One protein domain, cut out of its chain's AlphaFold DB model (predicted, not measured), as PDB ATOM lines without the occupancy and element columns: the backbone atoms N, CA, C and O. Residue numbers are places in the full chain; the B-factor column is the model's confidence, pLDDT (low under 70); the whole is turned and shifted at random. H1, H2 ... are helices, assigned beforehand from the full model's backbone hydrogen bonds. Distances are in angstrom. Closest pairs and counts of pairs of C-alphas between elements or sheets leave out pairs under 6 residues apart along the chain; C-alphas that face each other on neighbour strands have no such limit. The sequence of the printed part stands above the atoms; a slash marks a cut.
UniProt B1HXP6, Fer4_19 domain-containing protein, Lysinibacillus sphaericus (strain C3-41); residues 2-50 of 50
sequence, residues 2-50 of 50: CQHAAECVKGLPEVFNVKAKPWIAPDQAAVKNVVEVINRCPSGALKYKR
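AT A GLANCE: This is residues 2 to 50 of the 50 residues of the protein "Fer4_19 domain-containing protein" of Lysinibacillus sphaericus (strain C3-41) (UniProt B1HXP6). This is a small, rounded domain with little regular structure: two short helices, H1 and H2, pack on each other, and loops make up the rest. A long loop, residues 12 to 30, joins them, and after H2 the last residues, 41 to 50, fold back past it. The printed part has 49 residues, with H1 then H2 along the chain and no named strand; the class is all helix, though the named elements hold only 15 residues. It is compact, with a radius of gyration of the C-alphas of 9.9 A and spans of 26 by 23 by 16 A.

IN THESE COORDINATES: H1, residues 7 to 11, begins at C-alpha 7 (324.651, 289.430, 205.653) and is 5.5 A long from first to last C-alpha. H2, residues 31 to 40, is 14.4 A long and ends at C-alpha 40 (325.733, 287.081, 199.617).

HOW THE PARTS SIT: H1 and H2 touch; their closest C-alphas, those of Cys 8 and Val 37, are 5.8 A apart. In H1 and H2 every O i to N i+4 pair is within hydrogen-bond range.

THE WHOLE: The C-alphas farthest apart, of Lys 19 and Arg 50, are 26.9 A apart. The link from H1 to H2 is long, with 19 residues. The printed part has no cut, and no printed residue has a pLDDT under 70.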
ATOM      1  N   CYS A   2     319.559 279.028 208.201       92.56
ATOM      2  CA  CYS A   2     320.351 280.233 208.483       92.56
ATOM      3  C   CYS A   2     321.527 279.922 209.422       92.56
ATOM      4  O   CYS A   2     321.336 279.251 210.432       92.56
ATOM      5  N   GLN A   3     322.719 280.444 209.109       93.38
ATOM      6  CA  GLN A   3     323.920 280.365 209.962       93.38
ATOM      7  C   GLN A   3     324.191 281.657 210.763       93.38
ATOM      8  O   GLN A   3     325.243 281.790 211.373       93.38
ATOM      9  N   HIS A   4     323.266 282.624 210.754       92.69
ATOM     10  CA  HIS A   4     323.385 283.913 211.458       92.69
ATOM     11  C   HIS A   4     324.630 284.752 211.099       92.69
ATOM     12  O   HIS A   4     325.114 285.530 211.912       92.69
ATOM     13  N   ALA A   5     325.090 284.684 209.843       93.44
ATOM     14  CA  ALA A   5     326.191 285.515 209.330       93.44
ATOM     15  C   ALA A   5     325.874 287.028 209.278       93.44
ATOM     16  O   ALA A   5     326.762 287.845 209.059       93.44
ATOM     17  N   ALA A   6     324.607 287.409 209.473       93.19
ATOM     18  CA  ALA A   6     324.107 288.785 209.448       93.19
ATOM     19  C   ALA A   6     324.233 289.532 208.101       93.19
ATOM     20  O   ALA A   6     323.931 290.719 208.050       93.19
ATOM     21  N   GLU A   7     324.577 288.844 207.006       95.50
ATOM     22  CA  GLU A   7     324.651 289.430 205.653       95.50
ATOM     23  C   GLU A   7     323.336 290.090 205.215       95.50
ATOM     24  O   GLU A   7     323.345 291.176 204.648       95.50
ATOM     25  N   CYS A   8     322.187 289.480 205.533       94.56
ATOM     26  CA  CYS A   8     320.879 290.039 205.194       94.56
ATOM     27  C   CYS A   8     320.597 291.355 205.934       94.56
ATOM     28  O   CYS A   8     320.357 292.382 205.306       94.56
ATOM     29  N   VAL A   9     320.685 291.340 207.266       94.31
ATOM     30  CA  VAL A   9     320.376 292.504 208.114       94.31
ATOM     31  C   VAL A   9     321.395 293.635 207.979       94.31
ATOM     32  O   VAL A   9     321.031 294.794 208.139       94.31
ATOM     33  N   LYS A  10     322.666 293.330 207.679       94.56
ATOM     34  CA  LYS A  10     323.703 294.346 207.437       94.56
ATOM     35  C   LYS A  10     323.660 294.885 206.010       94.56
ATOM     36  O   LYS A  10     323.932 296.062 205.809       94.56
ATOM     37  N   GLY A  11     323.355 294.028 205.036       94.38
ATOM     38  CA  GLY A  11     323.355 294.386 203.620       94.38
ATOM     39  C   GLY A  11     322.128 295.184 203.189       94.38
ATOM     40  O   GLY A  11     322.244 296.011 202.292       94.38
ATOM     41  N   LEU A  12     320.969 294.951 203.814       95.56
ATOM     42  CA  LEU A  12     319.724 295.641 203.464       95.56
ATOM     43  C   LEU A  12     318.803 295.793 204.691       95.56
ATOM     44  O   LEU A  12     317.770 295.125 204.772       95.56
ATOM     45  N   PRO A  13     319.163 296.641 205.675       94.62
ATOM     46  CA  PRO A  13     318.411 296.787 206.926       94.62
ATOM     47  C   PRO A  13     316.992 297.346 206.739       94.62
ATOM     48  O   PRO A  13     316.128 297.101 207.579       94.62
ATOM     49  N   GLU A  14     316.736 298.067 205.643       94.44
ATOM     50  CA  GLU A  14     315.394 298.536 205.262       94.44
ATOM     51  C   GLU A  14     314.447 297.378 204.900       94.44
ATOM     52  O   GLU A  14     313.245 297.463 205.132       94.44
ATOM     53  N   VAL A  15     314.997 296.263 204.404       95.69
ATOM     54  CA  VAL A  15     314.242 295.057 204.042       95.69
ATOM     55  C   VAL A  15     314.298 294.011 205.146       95.69
ATOM     56  O   VAL A  15     313.270 293.436 205.489       95.69
ATOM     57  N   PHE A  16     315.479 293.729 205.695       95.06
ATOM     58  CA  PHE A  16     315.695 292.678 206.687       95.06
ATOM     59  C   PHE A  16     315.877 293.287 208.074       95.06
ATOM     60  O   PHE A  16     316.977 293.687 208.461       95.06
ATOM     61  N   ASN A  17     314.805 293.291 208.861       94.88
ATOM     62  CA  ASN A  17     314.805 293.847 210.205       94.88
ATOM     63  C   ASN A  17     314.245 292.840 211.216       94.88
ATOM     64  O   ASN A  17     313.039 292.679 211.361       94.88
ATOM     65  N   VAL A  18     315.136 292.214 211.990       92.81
ATOM     66  CA  VAL A  18     314.779 291.228 213.031       92.81
ATOM     67  C   VAL A  18     313.931 291.796 214.174       92.81
ATOM     68  O   VAL A  18     313.342 291.025 214.927       92.81
ATOM     69  N   LYS A  19     313.869 293.126 214.325       93.50
ATOM     70  CA  LYS A  19     313.016 293.796 215.318       93.50
ATOM     71  C   LYS A  19     311.620 294.115 214.770       93.50
ATOM     72  O   LYS A  19     310.724 294.400 215.560       93.50
ATOM     73  N   ALA A  20     311.429 294.083 213.450       93.06
ATOM     74  CA  ALA A  20     310.147 294.354 212.810       93.06
ATOM     75  C   ALA A  20     309.269 293.093 212.721       93.06
ATOM     76  O   ALA A  20     309.754 291.959 212.740       93.06
ATOM     77  N   LYS A  21     307.954 293.299 212.603       90.75
ATOM     78  CA  LYS A  21     306.970 292.253 212.300       90.75
ATOM     79  C   LYS A  21     306.067 292.743 211.161       90.75
ATOM     80  O   LYS A  21     305.270 293.643 211.410       90.75
ATOM     81  N   PRO A  22     306.158 292.165 209.947       91.88
ATOM     82  CA  PRO A  22     307.077 291.101 209.517       91.88
ATOM     83  C   PRO A  22     308.550 291.548 209.503       91.88
ATOM     84  O   PRO A  22     308.848 292.724 209.338       91.88
ATOM     85  N   TRP A  23     309.475 290.598 209.672       93.06
ATOM     86  CA  TRP A  23     310.919 290.883 209.716       93.06
ATOM     87  C   TRP A  23     311.562 291.047 208.329       93.06
ATOM     88  O   TRP A  23     312.728 291.426 208.230       93.06
ATOM     89  N   ILE A  24     310.811 290.739 207.265       93.56
ATOM     90  CA  ILE A  24     311.200 290.945 205.867       93.56
ATOM     91  C   ILE A  24     310.163 291.864 205.218       93.56
ATOM     92  O   ILE A  24     308.983 291.515 205.173       93.56
ATOM     93  N   ALA A  25     310.611 292.994 204.682       94.12
ATOM     94  CA  ALA A  25     309.808 293.964 203.943       94.12
ATOM     95  C   ALA A  25     310.396 294.162 202.529       94.12
ATOM     96  O   ALA A  25     311.123 295.123 202.296       94.12
ATOM     97  N   PRO A  26     310.136 293.248 201.572       89.12
ATOM     98  CA  PRO A  26     310.800 293.249 200.261       89.12
ATOM     99  C   PRO A  26     310.455 294.465 199.388       89.12
ATOM    100  O   PRO A  26     311.190 294.757 198.455       89.12
ATOM    101  N   ASP A  27     309.360 295.160 199.698       90.25
ATOM    102  CA  ASP A  27     308.894 296.363 198.998       90.25
ATOM    103  C   ASP A  27     309.725 297.617 199.332       90.25
ATOM    104  O   ASP A  27     309.701 298.602 198.606       90.25
ATOM    105  N   GLN A  28     310.506 297.579 200.417       91.69
ATOM    106  CA  GLN A  28     311.306 298.726 200.864       91.69
ATOM    107  C   GLN A  28     312.557 298.969 200.009       91.69
ATOM    108  O   GLN A  28     313.188 300.006 200.166       91.69
ATOM    109  N   ALA A  29     312.909 298.048 199.106       93.50
ATOM    110  CA  ALA A  29     314.069 298.175 198.231       93.50
ATOM    111  C   ALA A  29     313.803 297.604 196.835       93.50
ATOM    112  O   ALA A  29     312.915 296.783 196.615       93.50
ATOM    113  N   ALA A  30     314.650 297.975 195.874       94.31
ATOM    114  CA  ALA A  30     314.611 297.385 194.542       94.31
ATOM    115  C   ALA A  30     314.891 295.871 194.590       94.31
ATOM    116  O   ALA A  30     315.844 295.425 195.236       94.31
ATOM    117  N   VAL A  31     314.140 295.089 193.806       93.06
ATOM    118  CA  VAL A  31     314.288 293.621 193.704       93.06
ATOM    119  C   VAL A  31     315.741 293.203 193.458       93.06
ATOM    120  O   VAL A  31     316.215 292.236 194.049       93.06
ATOM    121  N   LYS A  32     316.480 293.955 192.632       93.75
ATOM    122  CA  LYS A  32     317.900 293.698 192.351       93.75
ATOM    123  C   LYS A  32     318.755 293.701 193.627       93.75
ATOM    124  O   LYS A  32     319.578 292.806 193.796       93.75
ATOM    125  N   ASN A  33     318.527 294.657 194.527       94.44
ATOM    126  CA  ASN A  33     319.281 294.794 195.775       94.44
ATOM    127  C   ASN A  33     318.940 293.653 196.740       94.44
ATOM    128  O   ASN A  33     319.828 293.062 197.351       94.44
ATOM    129  N   VAL A  34     317.654 293.293 196.822       94.25
ATOM    130  CA  VAL A  34     317.189 292.157 197.631       94.25
ATOM    131  C   VAL A  34     317.841 290.858 197.158       94.25
ATOM    132  O   VAL A  34     318.382 290.107 197.967       94.25
ATOM    133  N   VAL A  35     317.841 290.607 195.846       93.88
ATOM    134  CA  VAL A  35     318.462 289.417 195.246       93.88
ATOM    135  C   VAL A  35     319.969 289.392 195.493       93.88
ATOM    136  O   VAL A  35     320.508 288.346 195.848       93.88
ATOM    137  N   GLU A  36     320.662 290.518 195.346       94.44
ATOM    138  CA  GLU A  36     322.101 290.600 195.610       94.44
ATOM    139  C   GLU A  36     322.433 290.214 197.059       94.44
ATOM    140  O   GLU A  36     323.298 289.374 197.303       94.44
ATOM    141  N   VAL A  37     321.689 290.757 198.022       94.88
ATOM    142  CA  VAL A  37     321.885 290.490 199.454       94.88
ATOM    143  C   VAL A  37     321.537 289.043 199.809       94.88
ATOM    144  O   VAL A  37     322.235 288.418 200.609       94.88
ATOM    145  N   ILE A  38     320.511 288.466 199.175       93.12
ATOM    146  CA  ILE A  38     320.196 287.037 199.307       93.12
ATOM    147  C   ILE A  38     321.361 286.170 198.799       93.12
ATOM    148  O   ILE A  38     321.725 285.205 199.471       93.12
ATOM    149  N   ASN A  39     321.983 286.527 197.668       93.69
ATOM    150  CA  ASN A  39     323.113 285.786 197.089       93.69
ATOM    151  C   ASN A  39     324.400 285.876 197.922       93.69
ATOM    152  O   ASN A  39     325.208 284.951 197.890       93.69
ATOM    153  N   ARG A  40     324.591 286.951 198.693       93.31
ATOM    154  CA  ARG A  40     325.733 287.081 199.617       93.31
ATOM    155  C   ARG A  40     325.639 286.145 200.823       93.31
ATOM    156  O   ARG A  40     326.631 285.912 201.502       93.31
ATOM    157  N   CYS A  41     324.460 285.589 201.111       94.06
ATOM    158  CA  CYS A  41     324.279 284.707 202.254       94.06
ATOM    159  C   CYS A  41     325.060 283.387 202.063       94.06
ATOM    160  O   CYS A  41     324.643 282.564 201.244       94.06
ATOM    161  N   PRO A  42     326.099 283.091 202.874       92.19
ATOM    162  CA  PRO A  42     326.934 281.894 202.690       92.19
ATOM    163  C   PRO A  42     326.155 280.588 202.901       92.19
ATOM    164  O   PRO A  42     326.521 279.535 202.393       92.19
ATOM    165  N   SER A  43     325.050 280.671 203.643       92.81
ATOM    166  CA  SER A  43     324.183 279.535 203.955       92.81
ATOM    167  C   SER A  43     323.065 279.291 202.933       92.81
ATOM    168  O   SER A  43     322.361 278.284 203.036       92.81
ATOM    169  N   GLY A  44     322.825 280.231 202.006       91.00
ATOM    170  CA  GLY A  44     321.707 280.160 201.055       91.00
ATOM    171  C   GLY A  44     320.328 280.024 201.721       91.00
ATOM    172  O   GLY A  44     319.425 279.381 201.186       91.00
ATOM    173  N   ALA A  45     320.169 280.552 202.941       93.81
ATOM    174  CA  ALA A  45     318.966 280.345 203.747       93.81
ATOM    175  C   ALA A  45     317.721 281.031 203.179       93.81
ATOM    176  O   ALA A  45     316.608 280.549 203.388       93.81
ATOM    177  N   LEU A  46     317.914 282.147 202.479       90.88
ATOM    178  CA  LEU A  46     316.850 282.906 201.843       90.88
ATOM    179  C   LEU A  46     316.702 282.454 200.391       90.88
ATOM    180  O   LEU A  46     317.686 282.279 199.679       90.88
ATOM    181  N   LYS A  47     315.455 282.269 199.960       88.19
ATOM    182  CA  LYS A  47     315.100 281.939 198.579       88.19
ATOM    183  C   LYS A  47     314.070 282.943 198.095       88.19
ATOM    184  O   LYS A  47     313.207 283.359 198.863       88.19
ATOM    185  N   TYR A  48     314.141 283.287 196.821       88.50
ATOM    186  CA  TYR A  48     313.137 284.093 196.143       88.50
ATOM    187  C   TYR A  48     312.551 283.283 194.986       88.50
ATOM    188  O   TYR A  48     313.181 282.353 194.477       88.50
ATOM    189  N   LYS A  49     311.318 283.611 194.603       83.50
ATOM    190  CA  LYS A  49     310.673 283.091 193.396       83.50
ATOM    191  C   LYS A  49     310.482 284.246 192.424       83.50
ATOM    192  O   LYS A  49     310.347 285.388 192.858       83.50
ATOM    193  N   ARG A  50     310.535 283.922 191.136       71.50
ATOM    194  CA  ARG A  50     310.197 284.845 190.059       71.50
ATOM    195  C   ARG A  50     308.701 284.799 189.791       71.50
ATOM    196  O   ARG A  50     308.138 283.691 189.944       71.50
TER     197      ARG A  50